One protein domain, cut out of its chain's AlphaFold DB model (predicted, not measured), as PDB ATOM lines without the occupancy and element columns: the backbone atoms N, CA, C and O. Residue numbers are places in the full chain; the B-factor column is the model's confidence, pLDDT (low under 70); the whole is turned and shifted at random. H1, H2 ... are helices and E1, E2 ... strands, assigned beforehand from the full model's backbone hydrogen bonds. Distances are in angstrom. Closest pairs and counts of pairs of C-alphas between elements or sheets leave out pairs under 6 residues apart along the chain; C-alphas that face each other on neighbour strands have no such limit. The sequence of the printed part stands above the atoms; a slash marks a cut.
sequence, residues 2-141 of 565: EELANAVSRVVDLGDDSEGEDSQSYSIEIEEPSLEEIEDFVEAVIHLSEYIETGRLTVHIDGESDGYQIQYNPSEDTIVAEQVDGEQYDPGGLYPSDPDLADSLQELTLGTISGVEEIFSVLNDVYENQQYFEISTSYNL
ATOM      1  N   GLU A   2      60.333  55.047  28.764       89.94
ATOM      2  CA  GLU A   2      59.203  54.112  28.965       89.94
ATOM      3  C   GLU A   2      59.446  52.701  28.386       89.94
ATOM      4  O   GLU A   2      59.169  51.702  29.043       89.94
ATOM      5  N   GLU A   3      60.035  52.608  27.191       92.00
ATOM      6  CA  GLU A   3      60.358  51.324  26.549       92.00
ATOM      7  C   GLU A   3      61.387  50.505  27.348       92.00
ATOM      8  O   GLU A   3      61.194  49.305  27.543       92.00
ATOM      9  N   LEU A   4      62.418  51.162  27.900       92.06
ATOM     10  CA  LEU A   4      63.397  50.532  28.793       92.06
ATOM     11  C   LEU A   4      62.727  50.006  30.068       92.06
ATOM     12  O   LEU A   4      62.993  48.880  30.476       92.06
ATOM     13  N   ALA A   5      61.850  50.799  30.691       90.81
ATOM     14  CA  ALA A   5      61.137  50.382  31.897       90.81
ATOM     15  C   ALA A   5      60.282  49.131  31.646       90.81
ATOM     16  O   ALA A   5      60.333  48.185  32.430       90.81
ATOM     17  N   ASN A   6      59.566  49.091  30.517       91.81
ATOM     18  CA  ASN A   6      58.781  47.926  30.110       91.81
ATOM     19  C   ASN A   6      59.667  46.699  29.841       91.81
ATOM     20  O   ASN A   6      59.300  45.587  30.214       91.81
ATOM     21  N   ALA A   7      60.833  46.887  29.213       92.19
ATOM     22  CA  ALA A   7      61.784  45.805  28.967       92.19
ATOM     23  C   ALA A   7      62.367  45.238  30.272       92.19
ATOM     24  O   ALA A   7      62.458  44.022  30.418       92.19
ATOM     25  N   VAL A   8      62.717  46.103  31.231       91.75
ATOM     26  CA  VAL A   8      63.207  45.693  32.555       91.75
ATOM     27  C   VAL A   8      62.111  44.975  33.345       91.75
ATOM     28  O   VAL A   8      62.378  43.899  33.868       91.75
ATOM     29  N   SER A   9      60.886  45.518  33.382       91.56
ATOM     30  CA  SER A   9      59.742  44.880  34.060       91.56
ATOM     31  C   SER A   9      59.504  43.479  33.519       91.56
ATOM     32  O   SER A   9      59.493  42.535  34.291       91.56
ATOM     33  N   ARG A  10      59.443  43.316  32.189       90.94
ATOM     34  CA  ARG A  10      59.202  42.007  31.564       90.94
ATOM     35  C   ARG A  10      60.232  40.952  31.977       90.94
ATOM     36  O   ARG A  10      59.871  39.793  32.103       90.94
ATOM     37  N   VAL A  11      61.498  41.333  32.152       90.44
ATOM     38  CA  VAL A  11      62.556  40.410  32.592       90.44
ATOM     39  C   VAL A  11      62.417  40.075  34.079       90.44
ATOM     40  O   VAL A  11      62.581  38.919  34.447       90.44
ATOM     41  N   VAL A  12      62.098  41.060  34.921       89.25
ATOM     42  CA  VAL A  12      61.926  40.875  36.372       89.25
ATOM     43  C   VAL A  12      60.669  40.058  36.696       89.25
ATOM     44  O   VAL A  12      60.745  39.160  37.524       89.25
ATOM     45  N   ASP A  13      59.560  40.297  35.993       88.44
ATOM     46  CA  ASP A  13      58.264  39.622  36.188       88.44
ATOM     47  C   ASP A  13      58.294  38.117  35.846       88.44
ATOM     48  O   ASP A  13      57.366  37.388  36.193       88.44
ATOM     49  N   LEU A  14      59.326  37.658  35.126       85.00
ATOM     50  CA  LEU A  14      59.526  36.251  34.755       85.00
ATOM     51  C   LEU A  14      60.353  35.465  35.783       85.00
ATOM     52  O   LEU A  14      60.441  34.247  35.671       85.00
ATOM     53  N   GLY A  15      60.976  36.137  36.754       75.69
ATOM     54  CA  GLY A  15      61.706  35.488  37.842       75.69
ATOM     55  C   GLY A  15      60.792  34.930  38.927       75.69
ATOM     56  O   GLY A  15      59.713  35.472  39.163       75.69
ATOM     57  N   ASP A  16      61.242  33.894  39.640       67.75
ATOM     58  CA  ASP A  16      60.588  33.502  40.889       67.75
ATOM     59  C   ASP A  16      60.787  34.589  41.965       67.75
ATOM     60  O   ASP A  16      61.850  35.203  42.062       67.75
ATOM     61  N   ASP A  17      59.780  34.792  42.829       57.97
ATOM     62  CA  ASP A  17      59.756  35.772  43.942       57.97
ATOM     63  C   ASP A  17      60.913  35.605  44.973       57.97
ATOM     64  O   ASP A  17      60.984  36.319  45.983       57.97
ATOM     65  N   SER A  18      61.817  34.640  44.782       48.12
ATOM     66  CA  SER A  18      62.957  34.358  45.654       48.12
ATOM     67  C   SER A  18      64.186  35.207  45.305       48.12
ATOM     68  O   SER A  18      64.957  34.861  44.423       48.12
ATOM     69  N   GLU A  19      64.349  36.299  46.064       55.81
ATOM     70  CA  GLU A  19      65.583  37.035  46.421       55.81
ATOM     71  C   GLU A  19      66.772  36.986  45.426       55.81
ATOM     72  O   GLU A  19      67.432  35.976  45.232       55.81
ATOM     73  N   GLY A  20      67.256  38.128  44.940       67.12
ATOM     74  CA  GLY A  20      68.080  38.970  45.803       67.12
ATOM     75  C   GLY A  20      68.642  40.178  45.063       67.12
ATOM     76  O   GLY A  20      69.685  40.108  44.413       67.12
ATOM     77  N   GLU A  21      67.954  41.312  45.195       79.19
ATOM     78  CA  GLU A  21      68.521  42.606  44.834       79.19
ATOM     79  C   GLU A  21      69.737  42.893  45.729       79.19
ATOM     80  O   GLU A  21      69.599  43.173  46.925       79.19
ATOM     81  N   ASP A  22      70.936  42.863  45.151       82.56
ATOM     82  CA  ASP A  22      72.157  43.278  45.833       82.56
ATOM     83  C   ASP A  22      72.515  44.739  45.489       82.56
ATOM     84  O   ASP A  22      71.715  45.513  44.944       82.56
ATOM     85  N   SER A  23      73.702  45.193  45.894       79.88
ATOM     86  CA  SER A  23      74.141  46.567  45.616       79.88
ATOM     87  C   SER A  23      74.445  46.839  44.137       79.88
ATOM     88  O   SER A  23      74.509  48.000  43.758       79.88
ATOM     89  N   GLN A  24      74.669  45.812  43.311       86.75
ATOM     90  CA  GLN A  24      75.155  45.944  41.929       86.75
ATOM     91  C   GLN A  24      74.198  45.365  40.881       86.75
ATOM     92  O   GLN A  24      74.275  45.728  39.705       86.75
ATOM     93  N   SER A  25      73.311  44.466  41.280       88.44
ATOM     94  CA  SER A  25      72.541  43.634  40.377       88.44
ATOM     95  C   SER A  25      71.249  43.114  40.995       88.44
ATOM     96  O   SER A  25      71.025  43.184  42.205       88.44
ATOM     97  N   TYR A  26      70.396  42.601  40.123       88.69
ATOM     98  CA  TYR A  26      69.211  41.836  40.460       88.69
ATOM     99  C   TYR A  26      69.383  40.434  39.884       88.69
ATOM    100  O   TYR A  26      69.536  40.277  38.669       88.69
ATOM    101  N   SER A  27      69.453  39.443  40.770       89.69
ATOM    102  CA  SER A  27      69.589  38.039  40.380       89.69
ATOM    103  C   SER A  27      68.206  37.446  40.178       89.69
ATOM    104  O   SER A  27      67.338  37.608  41.029       89.69
ATOM    105  N   ILE A  28      68.030  36.803  39.032       90.12
ATOM    106  CA  ILE A  28      66.803  36.150  38.603       90.12
ATOM    107  C   ILE A  28      67.135  34.680  38.469       90.12
ATOM    108  O   ILE A  28      68.036  34.333  37.704       90.12
ATOM    109  N   GLU A  29      66.428  33.843  39.210       89.50
ATOM    110  CA  GLU A  29      66.531  32.391  39.135       89.50
ATOM    111  C   GLU A  29      65.122  31.833  38.926       89.50
ATOM    112  O   GLU A  29      64.161  32.336  39.505       89.50
ATOM    113  N   ILE A  30      65.002  30.851  38.037       88.75
ATOM    114  CA  ILE A  30      63.757  30.131  37.771       88.75
ATOM    115  C   ILE A  30      64.071  28.648  37.938       88.75
ATOM    116  O   ILE A  30      64.905  28.099  37.200       88.75
ATOM    117  N   GLU A  31      63.444  28.018  38.930       88.12
ATOM    118  CA  GLU A  31      63.597  26.590  39.215       88.12
ATOM    119  C   GLU A  31      62.578  25.779  38.405       88.12
ATOM    120  O   GLU A  31      61.389  26.086  38.398       88.12
ATOM    121  N   GLU A  32      63.037  24.730  37.717       86.56
ATOM    122  CA  GLU A  32      62.191  23.853  36.892       86.56
ATOM    123  C   GLU A  32      61.264  24.599  35.894       86.56
ATOM    124  O   GLU A  32      60.078  24.256  35.795       86.56
ATOM    125  N   PRO A  33      61.758  25.589  35.112       88.44
ATOM    126  CA  PRO A  33      60.919  26.296  34.147       88.44
ATOM    127  C   PRO A  33      60.358  25.328  33.102       88.44
ATOM    128  O   PRO A  33      60.975  24.319  32.758       88.44
ATOM    129  N   SER A  34      59.204  25.638  32.530       90.62
ATOM    130  CA  SER A  34      58.728  25.032  31.290       90.62
ATOM    131  C   SER A  34      59.495  25.577  30.079       90.62
ATOM    132  O   SER A  34      60.089  26.652  30.130       90.62
ATOM    133  N   LEU A  35      59.475  24.847  28.958       90.19
ATOM    134  CA  LEU A  35      60.128  25.302  27.724       90.19
ATOM    135  C   LEU A  35      59.573  26.659  27.244       90.19
ATOM    136  O   LEU A  35      60.346  27.505  26.810       90.19
ATOM    137  N   GLU A  36      58.258  26.875  27.380       91.94
ATOM    138  CA  GLU A  36      57.588  28.143  27.041       91.94
ATOM    139  C   GLU A  36      58.091  29.300  27.924       91.94
ATOM    140  O   GLU A  36      58.351  30.386  27.419       91.94
ATOM    141  N   GLU A  37      58.334  29.056  29.218       90.38
ATOM    142  CA  GLU A  37      58.898  30.063  30.132       90.38
ATOM    143  C   GLU A  37      60.354  30.418  29.789       90.38
ATOM    144  O   GLU A  37      60.723  31.593  29.845       90.38
ATOM    145  N   ILE A  38      61.182  29.447  29.372       89.88
ATOM    146  CA  ILE A  38      62.542  29.743  28.882       89.88
ATOM    147  C   ILE A  38      62.483  30.543  27.575       89.88
ATOM    148  O   ILE A  38      63.251  31.493  27.414       89.88
ATOM    149  N   GLU A  39      61.593  30.184  26.644       92.06
ATOM    150  CA  GLU A  39      61.393  30.925  25.391       92.06
ATOM    151  C   GLU A  39      61.016  32.387  25.666       92.06
ATOM    152  O   GLU A  39      61.700  33.300  25.191       92.06
ATOM    153  N   ASP A  40      60.005  32.613  26.506       92.69
ATOM    154  CA  ASP A  40      59.559  33.948  26.909       92.69
ATOM    155  C   ASP A  40      60.676  34.747  27.598       92.69
ATOM    156  O   ASP A  40      60.816  35.954  27.358       92.69
ATOM    157  N   PHE A  41      61.500  34.092  28.423       91.56
ATOM    158  CA  PHE A  41      62.610  34.738  29.120       91.56
ATOM    159  C   PHE A  41      63.750  35.121  28.180       91.56
ATOM    160  O   PHE A  41      64.223  36.259  28.217       91.56
ATOM    161  N   VAL A  42      64.154  34.228  27.274       92.31
ATOM    162  CA  VAL A  42      65.148  34.532  26.233       92.31
ATOM    163  C   VAL A  42      64.674  35.703  25.371       92.31
ATOM    164  O   VAL A  42      65.447  36.632  25.129       92.31
ATOM    165  N   GLU A  43      63.405  35.717  24.949       93.69
ATOM    166  CA  GLU A  43      62.830  36.839  24.200       93.69
ATOM    167  C   GLU A  43      62.847  38.149  24.998       93.69
ATOM    168  O   GLU A  43      63.164  39.208  24.446       93.69
ATOM    169  N   ALA A  44      62.530  38.099  26.294       93.50
ATOM    170  CA  ALA A  44      62.556  39.269  27.163       93.50
ATOM    171  C   ALA A  44      63.973  39.853  27.295       93.50
ATOM    172  O   ALA A  44      64.142  41.069  27.172       93.50
ATOM    173  N   VAL A  45      64.999  39.011  27.474       92.94
ATOM    174  CA  VAL A  45      66.401  39.462  27.556       92.94
ATOM    175  C   VAL A  45      66.900  39.979  26.199       92.94
ATOM    176  O   VAL A  45      67.611  40.984  26.158       92.94
ATOM    177  N   ILE A  46      66.487  39.377  25.074       93.81
ATOM    178  CA  ILE A  46      66.780  39.907  23.730       93.81
ATOM    179  C   ILE A  46      66.179  41.305  23.566       93.81
ATOM    180  O   ILE A  46      66.890  42.226  23.169       93.81
ATOM    181  N   HIS A  47      64.908  41.497  23.919       94.56
ATOM    182  CA  HIS A  47      64.275  42.814  23.847       94.56
ATOM    183  C   HIS A  47      64.970  43.834  24.766       94.56
ATOM    184  O   HIS A  47      65.172  44.980  24.376       94.56
ATOM    185  N   LEU A  48      65.410  43.428  25.962       94.06
ATOM    186  CA  LEU A  48      66.187  44.286  26.863       94.06
ATOM    187  C   LEU A  48      67.536  44.718  26.255       94.06
ATOM    188  O   LEU A  48      67.965  45.856  26.458       94.06
ATOM    189  N   SER A  49      68.173  43.843  25.472       94.25
ATOM    190  CA  SER A  49      69.455  44.123  24.812       94.25
ATOM    191  C   SER A  49      69.399  45.214  23.740       94.25
ATOM    192  O   SER A  49      70.439  45.757  23.368       94.25
ATOM    193  N   GLU A  50      68.199  45.586  23.280       94.06
ATOM    194  CA  GLU A  50      68.002  46.726  22.377       94.06
ATOM    195  C   GLU A  50      68.273  48.073  23.070       94.06
ATOM    196  O   GLU A  50      68.565  49.061  22.393       94.06
ATOM    197  N   TYR A  51      68.202  48.114  24.408       93.19
ATOM    198  CA  TYR A  51      68.304  49.344  25.199       93.19
ATOM    199  C   TYR A  51      69.556  49.407  26.077       93.19
ATOM    200  O   TYR A  51      70.098  50.493  26.275       93.19
ATOM    201  N   ILE A  52      70.010  48.272  26.619       94.06
ATOM    202  CA  ILE A  52      71.179  48.206  27.508       94.06
ATOM    203  C   ILE A  52      72.105  47.050  27.136       94.06
ATOM    204  O   ILE A  52      71.685  46.049  26.561       94.06
ATOM    205  N   GLU A  53      73.372  47.150  27.535       91.69
ATOM    206  CA  GLU A  53      74.261  45.988  27.524       91.69
ATOM    207  C   GLU A  53      73.736  44.938  28.517       91.69
ATOM    208  O   GLU A  53      73.529  45.223  29.700       91.69
ATOM    209  N   THR A  54      73.496  43.719  28.042       90.06
ATOM    210  CA  THR A  54      72.956  42.611  28.841       90.06
ATOM    211  C   THR A  54      74.062  41.710  29.377       90.06
ATOM    212  O   THR A  54      75.191  41.682  28.880       90.06
ATOM    213  N   GLY A  55      73.750  41.010  30.467       88.00
ATOM    214  CA  GLY A  55      74.603  39.954  30.998       88.00
ATOM    215  C   GLY A  55      74.460  38.651  30.209       88.00
ATOM    216  O   GLY A  55      73.765  38.578  29.199       88.00
ATOM    217  N   ARG A  56      75.090  37.589  30.714       91.50
ATOM    218  CA  ARG A  56      74.869  36.234  30.203       91.50
ATOM    219  C   ARG A  56      73.667  35.616  30.902       91.50
ATOM    220  O   ARG A  56      73.696  35.452  32.119       91.50
ATOM    221  N   LEU A  57      72.652  35.264  30.127       92.44
ATOM    222  CA  LEU A  57      71.617  34.322  30.528       92.44
ATOM    223  C   LEU A  57      72.234  32.931  30.596       92.44
ATOM    224  O   LEU A  57      72.962  32.548  29.683       92.44
ATOM    225  N   THR A  58      71.953  32.189  31.656       93.56
ATOM    226  CA  THR A  58      72.490  30.850  31.860       93.56
ATOM    227  C   THR A  58      71.363  29.848  32.046       93.56
ATOM    228  O   THR A  58      70.545  30.016  32.939       93.56
ATOM    229  N   VAL A  59      71.357  28.782  31.251       93.69
ATOM    230  CA  VAL A  59      70.506  27.606  31.460       93.69
ATOM    231  C   VAL A  59      71.388  26.467  31.955       93.69
ATOM    232  O   VAL A  59      72.348  26.090  31.279       93.69
ATOM    233  N   HIS A  60      71.083  25.950  33.139       93.69
ATOM    234  CA  HIS A  60      71.717  24.786  33.745       93.69
ATOM    235  C   HIS A  60      70.849  23.551  33.507       93.69
ATOM    236  O   HIS A  60      69.629  23.602  33.666       93.69
ATOM    237  N   ILE A  61      71.485  22.456  33.101       92.38
ATOM    238  CA  ILE A  61      70.858  21.160  32.844       92.38
ATOM    239  C   ILE A  61      71.627  20.136  33.673       92.38
ATOM    240  O   ILE A  61      72.700  19.686  33.264       92.38
ATOM    241  N   ASP A  62      71.090  19.780  34.830       90.19
ATOM    242  CA  ASP A  62      71.748  18.927  35.813       90.19
ATOM    243  C   ASP A  62      71.144  17.521  35.785       90.19
ATOM    244  O   ASP A  62      69.986  17.305  36.135       90.19
ATOM    245  N   GLY A  63      71.922  16.540  35.334       85.12
ATOM    246  CA  GLY A  63      71.562  15.125  35.357       85.12
ATOM    247  C   GLY A  63      72.117  14.389  36.579       85.12
ATOM    248  O   GLY A  63      72.945  14.897  37.334       85.12
ATOM    249  N   GLU A  64      71.716  13.126  36.768       79.62
ATOM    250  CA  GLU A  64      72.207  12.308  37.895       79.62
ATOM    251  C   GLU A  64      73.736  12.065  37.865       79.62
ATOM    252  O   GLU A  64      74.337  11.760  38.903       79.62
ATOM    253  N   SER A  65      74.368  12.136  36.686       77.38
ATOM    254  CA  SER A  65      75.781  11.774  36.471       77.38
ATOM    255  C   SER A  65      76.613  12.776  35.668       77.38
ATOM    256  O   SER A  65      77.834  12.615  35.575       77.38
ATOM    257  N   ASP A  66      75.966  13.774  35.086       85.25
ATOM    258  CA  ASP A  66      76.506  14.723  34.121       85.25
ATOM    259  C   ASP A  66      75.697  16.020  34.178       85.25
ATOM    260  O   ASP A  66      74.508  15.991  34.471       85.25
ATOM    261  N   GLY A  67      76.348  17.154  33.925       87.75
ATOM    262  CA  GLY A  67      75.712  18.469  33.950       87.75
ATOM    263  C   GLY A  67      76.206  19.337  32.804       87.75
ATOM    264  O   GLY A  67      77.391  19.299  32.452       87.75
ATOM    265  N   TYR A  68      75.308  20.120  32.220       90.69
ATOM    266  CA  TYR A  68      75.572  20.983  31.072       90.69
ATOM    267  C   TYR A  68      75.105  22.405  31.356       90.69
ATOM    268  O   TYR A  68      74.170  22.636  32.121       90.69
ATOM    269  N   GLN A  69      75.751  23.369  30.712       92.44
ATOM    270  CA  GLN A  69      75.402  24.774  30.833       92.44
ATOM    271  C   GLN A  69      75.399  25.440  29.463       92.44
ATOM    272  O   GLN A  69      76.337  25.282  28.681       92.44
ATOM    273  N   ILE A  70      74.354  26.222  29.201       92.62
ATOM    274  CA  ILE A  70      74.241  27.100  28.038       92.62
ATOM    275  C   ILE A  70      74.275  28.537  28.547       92.62
ATOM    276  O   ILE A  70      73.413  28.942  29.318       92.62
ATOM    277  N   GLN A  71      75.260  29.318  28.116       93.25
ATOM    278  CA  GLN A  71      75.340  30.754  28.365       93.25
ATOM    279  C   GLN A  71      75.046  31.516  27.076       93.25
ATOM    280  O   GLN A  71      75.718  31.299  26.068       93.25
ATOM    281  N   TYR A  72      74.106  32.453  27.120       93.19
ATOM    282  CA  TYR A  72      73.746  33.307  25.996       93.19
ATOM    283  C   TYR A  72      73.849  34.786  26.377       93.19
ATOM    284  O   TYR A  72      73.283  35.217  27.379       93.19
ATOM    285  N   ASN A  73      74.583  35.568  25.584       92.44
ATOM    286  CA  ASN A  73      74.641  37.025  25.693       92.44
ATOM    287  C   ASN A  73      74.044  37.661  24.426       92.44
ATOM    288  O   ASN A  73      74.738  37.704  23.402       92.44
ATOM    289  N   PRO A  74      72.809  38.189  24.487       90.19
ATOM    290  CA  PRO A  74      72.174  38.834  23.339       90.19
ATOM    291  C   PRO A  74      72.914  40.080  22.839       90.19
ATOM    292  O   PRO A  74      72.960  40.322  21.637       90.19
ATOM    293  N   SER A  75      73.541  40.860  23.729       89.69
ATOM    294  CA  SER A  75      74.254  42.088  23.335       89.69
ATOM    295  C   SER A  75      75.539  41.813  22.549       89.69
ATOM    296  O   SER A  75      75.952  42.635  21.731       89.69
ATOM    297  N   GLU A  76      76.185  40.670  22.792       90.00
ATOM    298  CA  GLU A  76      77.396  40.251  22.073       90.00
ATOM    299  C   GLU A  76      77.102  39.260  20.937       90.00
ATOM    300  O   GLU A  76      78.014  38.952  20.168       90.00
ATOM    301  N   ASP A  77      75.863  38.762  20.837       87.69
ATOM    302  CA  ASP A  77      75.467  37.641  19.974       87.69
ATOM    303  C   ASP A  77      76.398  36.427  20.169       87.69
ATOM    304  O   ASP A  77      76.940  35.847  19.225       87.69
ATOM    305  N   THR A  78      76.674  36.090  21.437       90.00
ATOM    306  CA  THR A  78      77.564  34.974  21.795       90.00
ATOM    307  C   THR A  78      76.831  33.896  22.576       90.00
ATOM    308  O   THR A  78      76.121  34.178  23.541       90.00
ATOM    309  N   ILE A  79      77.053  32.647  22.164       90.50
ATOM    310  CA  ILE A  79      76.567  31.445  22.840       90.50
ATOM    311  C   ILE A  79      77.781  30.613  23.239       90.50
ATOM    312  O   ILE A  79      78.694  30.391  22.441       90.50
ATOM    313  N   VAL A  80      77.807  30.172  24.491       90.31
ATOM    314  CA  VAL A  80      78.811  29.251  25.018       90.31
ATOM    315  C   VAL A  80      78.068  28.087  25.646       90.31
ATOM    316  O   VAL A  80      77.339  28.278  26.611       90.31
ATOM    317  N   ALA A  81      78.257  26.894  25.095       89.56
ATOM    318  CA  ALA A  81      77.757  25.661  25.676       89.56
ATOM    319  C   ALA A  81      78.934  24.802  26.135       89.56
ATOM    320  O   ALA A  81      79.927  24.675  25.412       89.56
ATOM    321  N   GLU A  82      78.836  24.244  27.338       88.06
ATOM    322  CA  GLU A  82      79.852  23.347  27.879       88.06
ATOM    323  C   GLU A  82      79.263  22.305  28.837       88.06
ATOM    324  O   GLU A  82      78.196  22.491  29.421       88.06
ATOM    325  N   GLN A  83      79.985  21.195  28.995       86.50
ATOM    326  CA  GLN A  83      79.739  20.222  30.055       86.50
ATOM    327  C   GLN A  83      80.438  20.708  31.333       86.50
ATOM    328  O   GLN A  83      81.659  20.890  31.338       86.50
ATOM    329  N   VAL A  84      79.669  20.908  32.400       85.06
ATOM    330  CA  VAL A  84      80.145  21.458  33.677       85.06
ATOM    331  C   VAL A  84      80.438  20.353  34.691       85.06
ATOM    332  O   VAL A  84      81.418  20.462  35.426       85.06
ATOM    333  N   ASP A  85      79.666  19.259  34.667       76.38
ATOM    334  CA  ASP A  85      79.810  18.125  35.587       76.38
ATOM    335  C   ASP A  85      79.842  16.761  34.869       76.38
ATOM    336  O   ASP A  85      79.258  16.566  33.799       76.38
ATOM    337  N   GLY A  86      80.551  15.800  35.477       68.00
ATOM    338  CA  GLY A  86      80.766  14.439  34.960       68.00
ATOM    339  C   GLY A  86      82.189  14.177  34.439       68.00
ATOM    340  O   GLY A  86      82.990  15.091  34.240       68.00
ATOM    341  N   GLU A  87      82.559  12.903  34.238       67.06
ATOM    342  CA  GLU A  87      83.752  12.596  33.426       67.06
ATOM    343  C   GLU A  87      83.387  12.763  31.936       67.06
ATOM    344  O   GLU A  87      82.231  12.566  31.571       67.06
ATOM    345  N   GLN A  88      84.347  13.115  31.067       63.19
ATOM    346  CA  GLN A  88      84.118  13.238  29.616       63.19
ATOM    347  C   GLN A  88      83.705  11.882  29.014       63.19
ATOM    348  O   GLN A  88      84.549  11.090  28.582       63.19
ATOM    349  N   TYR A  89      82.403  11.612  29.013       65.75
ATOM    350  CA  TYR A  89      81.765  10.448  28.418       65.75
ATOM    351  C   TYR A  89      81.099  10.841  27.097       65.75
ATOM    352  O   TYR A  89      80.728  11.987  26.889       65.75
ATOM    353  N   ASP A  90      80.977   9.872  26.191       73.38
ATOM    354  CA  ASP A  90      80.148  10.001  24.990       73.38
ATOM    355  C   ASP A  90      78.669   9.930  25.429       73.38
ATOM    356  O   ASP A  90      78.280   8.885  25.974       73.38
ATOM    357  N   PRO A  91      77.851  10.985  25.232       73.38
ATOM    358  CA  PRO A  91      76.440  11.001  25.626       73.38
ATOM    359  C   PRO A  91      75.642   9.833  25.034       73.38
ATOM    360  O   PRO A  91      74.755   9.287  25.696       73.38
ATOM    361  N   GLY A  92      76.027   9.335  23.850       70.81
ATOM    362  CA  GLY A  92      75.423   8.149  23.230       70.81
ATOM    363  C   GLY A  92      75.632   6.848  24.017       70.81
ATOM    364  O   GLY A  92      74.921   5.863  23.808       70.81
ATOM    365  N   GLY A  93      76.597   6.824  24.941       72.81
ATOM    366  CA  GLY A  93      76.815   5.727  25.881       72.81
ATOM    367  C   GLY A  93      75.959   5.809  27.148       72.81
ATOM    368  O   GLY A  93      75.637   4.763  27.714       72.81
ATOM    369  N   LEU A  94      75.594   7.021  27.580       76.31
ATOM    370  CA  LEU A  94      74.778   7.272  28.774       76.31
ATOM    371  C   LEU A  94      73.279   7.156  28.470       76.31
ATOM    372  O   LEU A  94      72.549   6.534  29.243       76.31
ATOM    373  N   TYR A  95      72.854   7.620  27.291       81.00
ATOM    374  CA  TYR A  95      71.453   7.639  26.859       81.00
ATOM    375  C   TYR A  95      71.219   6.816  25.576       81.00
ATOM    376  O   TYR A  95      70.751   7.328  24.563       81.00
ATOM    377  N   PRO A  96      71.503   5.498  25.573       74.44
ATOM    378  CA  PRO A  96      71.436   4.675  24.360       74.44
ATOM    379  C   PRO A  96      70.009   4.439  23.833       74.44
ATOM    380  O   PRO A  96      69.843   3.867  22.754       74.44
ATOM    381  N   SER A  97      68.985   4.793  24.617       80.25
ATOM    382  CA  SER A  97      67.573   4.646  24.243       80.25
ATOM    383  C   SER A  97      67.043   5.842  23.448       80.25
ATOM    384  O   SER A  97      66.056   5.673  22.736       80.25
ATOM    385  N   ASP A  98      67.731   6.986  23.516       84.00
ATOM    386  CA  ASP A  98      67.252   8.291  23.056       84.00
ATOM    387  C   ASP A  98      68.361   8.959  22.214       84.00
ATOM    388  O   ASP A  98      69.153   9.751  22.724       84.00
ATOM    389  N   PRO A  99      68.498   8.582  20.924       83.69
ATOM    390  CA  PRO A  99      69.602   9.034  20.075       83.69
ATOM    391  C   PRO A  99      69.566  10.540  19.791       83.69
ATOM    392  O   PRO A  99      70.628  11.145  19.702       83.69
ATOM    393  N   ASP A 100      68.372  11.132  19.700       86.69
ATOM    394  CA  ASP A 100      68.204  12.570  19.458       86.69
ATOM    395  C   ASP A 100      68.723  13.387  20.664       86.69
ATOM    396  O   ASP A 100      69.498  14.325  20.497       86.69
ATOM    397  N   LEU A 101      68.443  12.930  21.896       86.88
ATOM    398  CA  LEU A 101      69.008  13.499  23.126       86.88
ATOM    399  C   LEU A 101      70.541  13.389  23.154       86.88
ATOM    400  O   LEU A 101      71.229  14.348  23.494       86.88
ATOM    401  N   ALA A 102      71.092  12.224  22.803       85.44
ATOM    402  CA  ALA A 102      72.538  12.018  22.792       85.44
ATOM    403  C   ALA A 102      73.258  12.932  21.785       85.44
ATOM    404  O   ALA A 102      74.332  13.448  22.102       85.44
ATOM    405  N   ASP A 103      72.670  13.148  20.605       87.31
ATOM    406  CA  ASP A 103      73.200  14.072  19.602       87.31
ATOM    407  C   ASP A 103      73.161  15.523  20.129       87.31
ATOM    408  O   ASP A 103      74.188  16.206  20.101       87.31
ATOM    409  N   SER A 104      72.049  15.959  20.729       88.00
ATOM    410  CA  SER A 104      71.900  17.299  21.324       88.00
ATOM    411  C   SER A 104      72.865  17.560  22.496       88.00
ATOM    412  O   SER A 104      73.507  18.612  22.565       88.00
ATOM    413  N   LEU A 105      73.090  16.584  23.383       86.44
ATOM    414  CA  LEU A 105      74.098  16.687  24.454       86.44
ATOM    415  C   LEU A 105      75.541  16.676  23.911       86.44
ATOM    416  O   LEU A 105      76.447  17.311  24.467       86.44
ATOM    417  N   GLN A 106      75.782  15.980  22.798       86.50
ATOM    418  CA  GLN A 106      77.074  15.990  22.116       86.50
ATOM    419  C   GLN A 106      77.359  17.362  21.483       86.50
ATOM    420  O   GLN A 106      78.513  17.802  21.509       86.50
ATOM    421  N   GLU A 107      76.340  18.056  20.968       85.81
ATOM    422  CA  GLU A 107      76.449  19.438  20.481       85.81
ATOM    423  C   GLU A 107      76.789  20.426  21.604       85.81
ATOM    424  O   GLU A 107      77.677  21.269  21.424       85.81
ATOM    425  N   LEU A 108      76.177  20.269  22.787       85.75
ATOM    426  CA  LEU A 108      76.542  21.033  23.989       85.75
ATOM    427  C   LEU A 108      78.005  20.809  24.378       85.75
ATOM    428  O   LEU A 108      78.744  21.759  24.625       85.75
ATOM    429  N   THR A 109      78.452  19.554  24.367       85.56
ATOM    430  CA  THR A 109      79.825  19.181  24.741       85.56
ATOM    431  C   THR A 109      80.868  19.727  23.759       85.56
ATOM    432  O   THR A 109      81.988  20.066  24.147       85.56
ATOM    433  N   LEU A 110      80.530  19.790  22.467       84.44
ATOM    434  CA  LEU A 110      81.416  20.298  21.416       84.44
ATOM    435  C   LEU A 110      81.333  21.820  21.234       84.44
ATOM    436  O   LEU A 110      82.147  22.367  20.484       84.44
ATOM    437  N   GLY A 111      80.385  22.490  21.897       82.50
ATOM    438  CA  GLY A 111      80.158  23.927  21.778       82.50
ATOM    439  C   GLY A 111      79.767  24.341  20.358       82.50
ATOM    440  O   GLY A 111      80.253  25.356  19.859       82.50
ATOM    441  N   THR A 112      78.970  23.524  19.664       83.25
ATOM    442  CA  THR A 112      78.603  23.763  18.254       83.25
ATOM    443  C   THR A 112      77.346  24.606  18.069       83.25
ATOM    444  O   THR A 112      77.059  24.983  16.937       83.25
ATOM    445  N   ILE A 113      76.640  24.927  19.156       86.12
ATOM    446  CA  ILE A 113      75.437  25.764  19.142       86.12
ATOM    447  C   ILE A 113      75.809  27.200  18.765       86.12
ATOM    448  O   ILE A 113      76.686  27.817  19.372       86.12
ATOM    449  N   SER A 114      75.133  27.727  17.753       82.25
ATOM    450  CA  SER A 114      75.445  28.991  17.089       82.25
ATOM    451  C   SER A 114      74.269  29.963  17.000       82.25
ATOM    452  O   SER A 114      74.476  31.115  16.623       82.25
ATOM    453  N   GLY A 115      73.055  29.541  17.372       86.31
ATOM    454  CA  GLY A 115      71.880  30.408  17.363       86.31
ATOM    455  C   GLY A 115      70.806  30.021  18.375       86.31
ATOM    456  O   GLY A 115      70.778  28.909  18.894       86.31
ATOM    457  N   VAL A 116      69.887  30.956  18.618       88.50
ATOM    458  CA  VAL A 116      68.761  30.794  19.554       88.50
ATOM    459  C   VAL A 116      67.835  29.635  19.152       88.50
ATOM    460  O   VAL A 116      67.400  28.875  20.008       88.50
ATOM    461  N   GLU A 117      67.596  29.429  17.850       89.81
ATOM    462  CA  GLU A 117      66.812  28.281  17.356       89.81
ATOM    463  C   GLU A 117      67.458  26.931  17.725       89.81
ATOM    464  O   GLU A 117      66.758  25.970  18.039       89.81
ATOM    465  N   GLU A 118      68.793  26.861  17.719       89.00
ATOM    466  CA  GLU A 118      69.544  25.653  18.083       89.00
ATOM    467  C   GLU A 118      69.507  25.415  19.602       89.00
ATOM    468  O   GLU A 118      69.366  24.270  20.026       89.00
ATOM    469  N   ILE A 119      69.526  26.480  20.420       89.50
ATOM    470  CA  ILE A 119      69.297  26.386  21.874       89.50
ATOM    471  C   ILE A 119      67.943  25.720  22.150       89.50
ATOM    472  O   ILE A 119      67.884  24.751  22.906       89.50
ATOM    473  N   PHE A 120      66.863  26.191  21.519       91.69
ATOM    474  CA  PHE A 120      65.528  25.630  21.747       91.69
ATOM    475  C   PHE A 120      65.366  24.214  21.196       91.69
ATOM    476  O   PHE A 120      64.664  23.412  21.807       91.69
ATOM    477  N   SER A 121      66.040  23.872  20.093       91.12
ATOM    478  CA  SER A 121      66.068  22.491  19.597       91.12
ATOM    479  C   SER A 121      66.673  21.543  20.634       91.12
ATOM    480  O   SER A 121      66.067  20.527  20.959       91.12
ATOM    481  N   VAL A 122      67.833  21.905  21.192       89.44
ATOM    482  CA  VAL A 122      68.514  21.110  22.223       89.44
ATOM    483  C   VAL A 122      67.670  21.024  23.490       89.44
ATOM    484  O   VAL A 122      67.505  19.940  24.046       89.44
ATOM    485  N   LEU A 123      67.095  22.144  23.933       90.88
ATOM    486  CA  LEU A 123      66.219  22.147  25.098       90.88
ATOM    487  C   LEU A 123      64.987  21.271  24.867       90.88
ATOM    488  O   LEU A 123      64.677  20.475  25.742       90.88
ATOM    489  N   ASN A 124      64.326  21.318  23.707       92.94
ATOM    490  CA  ASN A 124      63.167  20.463  23.433       92.94
ATOM    491  C   ASN A 124      63.482  18.970  23.647       92.94
ATOM    492  O   ASN A 124      62.707  18.275  24.303       92.94
ATOM    493  N   ASP A 125      64.640  18.494  23.184       89.81
ATOM    494  CA  ASP A 125      65.055  17.096  23.370       89.81
ATOM    495  C   ASP A 125      65.316  16.749  24.848       89.81
ATOM    496  O   ASP A 125      64.972  15.653  25.310       89.81
ATOM    497  N   VAL A 126      65.883  17.690  25.613       89.12
ATOM    498  CA  VAL A 126      66.071  17.567  27.069       89.12
ATOM    499  C   VAL A 126      64.714  17.563  27.785       89.12
ATOM    500  O   VAL A 126      64.489  16.740  28.672       89.12
ATOM    501  N   TYR A 127      63.773  18.411  27.359       89.06
ATOM    502  CA  TYR A 127      62.427  18.522  27.925       89.06
ATOM    503  C   TYR A 127      61.570  17.270  27.658       89.06
ATOM    504  O   TYR A 127      60.833  16.811  28.533       89.06
ATOM    505  N   GLU A 128      61.695  16.645  26.484       88.50
ATOM    506  CA  GLU A 128      61.063  15.346  26.198       88.50
ATOM    507  C   GLU A 128      61.576  14.225  27.125       88.50
ATOM    508  O   GLU A 128      60.890  13.220  27.337       88.50
ATOM    509  N   ASN A 129      62.746  14.430  27.740       86.25
ATOM    510  CA  ASN A 129      63.454  13.491  28.607       86.25
ATOM    511  C   ASN A 129      63.674  14.012  30.046       86.25
ATOM    512  O   ASN A 129      64.567  13.523  30.739       86.25
ATOM    513  N   GLN A 130      62.817  14.923  30.533       80.88
ATOM    514  CA  GLN A 130      62.889  15.559  31.869       80.88
ATOM    515  C   GLN A 130      63.084  14.610  33.058       80.88
ATOM    516  O   GLN A 130      63.570  15.008  34.104       80.88
ATOM    517  N   GLN A 131      62.717  13.336  32.926       82.19
ATOM    518  CA  GLN A 131      62.935  12.335  33.974       82.19
ATOM    519  C   GLN A 131      64.414  12.116  34.346       82.19
ATOM    520  O   GLN A 131      64.675  11.458  35.352       82.19
ATOM    521  N   TYR A 132      65.355  12.602  33.529       83.50
ATOM    522  CA  TYR A 132      66.795  12.469  33.755       83.50
ATOM    523  C   TYR A 132      67.490  13.767  34.174       83.50
ATOM    524  O   TYR A 132      68.657  13.687  34.550       83.50
ATOM    525  N   PHE A 133      66.814  14.921  34.093       87.69
ATOM    526  CA  PHE A 133      67.442  16.235  34.240       87.69
ATOM    527  C   PHE A 133      66.594  17.182  35.087       87.69
ATOM    528  O   PHE A 133      65.387  17.293  34.886       87.69
ATOM    529  N   GLU A 134      67.255  17.915  35.971       89.38
ATOM    530  CA  GLU A 134      66.743  19.125  36.605       89.38
ATOM    531  C   GLU A 134      67.231  20.324  35.782       89.38
ATOM    532  O   GLU A 134      68.408  20.420  35.436       89.38
ATOM    533  N   ILE A 135      66.316  21.218  35.404       90.81
ATOM    534  CA  ILE A 135      66.638  22.400  34.598       90.81
ATOM    535  C   ILE A 135      66.426  23.624  35.474       90.81
ATOM    536  O   ILE A 135      65.388  23.753  36.120       90.81
ATOM    537  N   SER A 136      67.389  24.535  35.473       91.38
ATOM    538  CA  SER A 136      67.240  25.846  36.099       91.38
ATOM    539  C   SER A 136      67.794  26.926  35.186       91.38
ATOM    540  O   SER A 136      68.685  26.687  34.369       91.38
ATOM    541  N   THR A 137      67.238  28.126  35.288       91.25
ATOM    542  CA  THR A 137      67.705  29.274  34.509       91.25
ATOM    543  C   THR A 137      68.086  30.400  35.448       91.25
ATOM    544  O   THR A 137      67.335  30.715  36.365       91.25
ATOM    545  N   SER A 138      69.245  31.014  35.220       91.62
ATOM    546  CA  SER A 138      69.726  32.152  35.996       91.62
ATOM    547  C   SER A 138      70.160  33.313  35.102       91.62
ATOM    548  O   SER A 138      70.758  33.144  34.035       91.62
ATOM    549  N   TYR A 139      69.864  34.531  35.541       92.19
ATOM    550  CA  TYR A 139      70.284  35.765  34.888       92.19
ATOM    551  C   TYR A 139      70.589  36.837  35.927       92.19
ATOM    552  O   TYR A 139      69.881  36.996  36.916       92.19
ATOM    553  N   ASN A 140      71.644  37.611  35.687       91.19
ATOM    554  CA  ASN A 140      72.028  38.708  36.563       91.19
ATOM    555  C   ASN A 140      71.891  40.038  35.815       91.19
ATOM    556  O   ASN A 140      72.687  40.365  34.927       91.19
ATOM    557  N   LEU A 141      70.869  40.807  36.183       91.44
ATOM    558  CA  LEU A 141      70.603  42.126  35.630       91.44
ATOM    559  C   LEU A 141      71.438  43.174  36.368       91.44
ATOM    560  O   LEU A 141      71.188  43.483  37.532       91.44
TER     561      LEU A 141
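What this domain is: This is residues 2 to 141 of the 565 residues of an uncharacterized protein of Halolamina pelagica (UniProt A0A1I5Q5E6). Picture a twisted wall of five strands with H2, H5 and H4 over one face, making two layers, helices on one face of a sheet. The other face is bare of named helices; H1 reaches out at one end of the long axis and small H3 lies at the other. The 140 printed residues hold five named helices and five named strands, in the order H1 E1 H2 E2 E3 E4 H3 H4 H5 E5. The sheet runs E1, E5, E2, E3, E4, antiparallel throughout, and the class is mixed, helices and strands. The whole is compact, with a radius of gyration of the C-alphas of 15.5 A, yet elongated, spanning 51 by 29 by 25 A.

How they stand to each other: Start at H1, residues 2 to 12, which only grazes the sheet with residues 8 to 12. It touches H2, residues 35 to 49, closest at the C-alphas of Ala 7 and Leu 48, 5.1 A apart; they run opposite ways at a shallow tilt of 34 degrees, only just short of steep. Edge strand E1, residues 25 to 31, neighbours E5, residues 133 to 141, with N 28 and O 139 2.8 A apart, within hydrogen-bond range. On the other side of E5 is E2, residues 57 to 63, with N 60 and O 136 at 2.8 A. E1, H2 and E2 form a split strand-helix-strand unit, two strands running the same way with E5 between them, its crossover right-handed. H2 runs along the strands at a height over the sheet of 9.6 A. E2, E3, residues 67 to 73, and E4, residues 78 to 85, make a meander, each strand the antiparallel neighbour of the one before: find hairpins at N 59 and O 70, 2.8 A, and N 71 and O 80, 2.8 A. H3, residues 91 to 94, is not on the sheet but touches H4, residues 99 to 110, closest at the C-alphas of Gly 92 and Ala 102, 4.8 A. H4 stands up from the sheet over E3 and E4, its line rising 49 degrees. It touches H5, residues 116 to 128, closest at the C-alphas of Ser 104 and Val 122, 5.2 A, at a steep tilt of 46 degrees. H5 lies over E2 and E3, and touches H2 at the C-alphas of Leu 35 and Asn 124, 7.1 A, their closest. In H1, H2, H4 and H5 every O i to N i+4 pair is within hydrogen-bond range; H3 is too short for one.

Where its parts are: Find C-alpha 2 at (59.203, 54.112, 28.965), where H1 begins its 15.4 A. H2 covers 21.2 A, E4 21.9 A and H5 18.5 A. E5 runs 26.1 A to C-alpha 141 at (70.603, 42.126, 35.630).

The domain as a whole: The C-alphas of Glu 2 and Gly 93 are the two farthest apart, 51.6 A. The printed part has no cut. The link from H1 to E1, residues 13 to 24, is long. Look for pLDDT under 70 at residues 16 to 20 and 86 to 89; the mean of the printed part is 86.4.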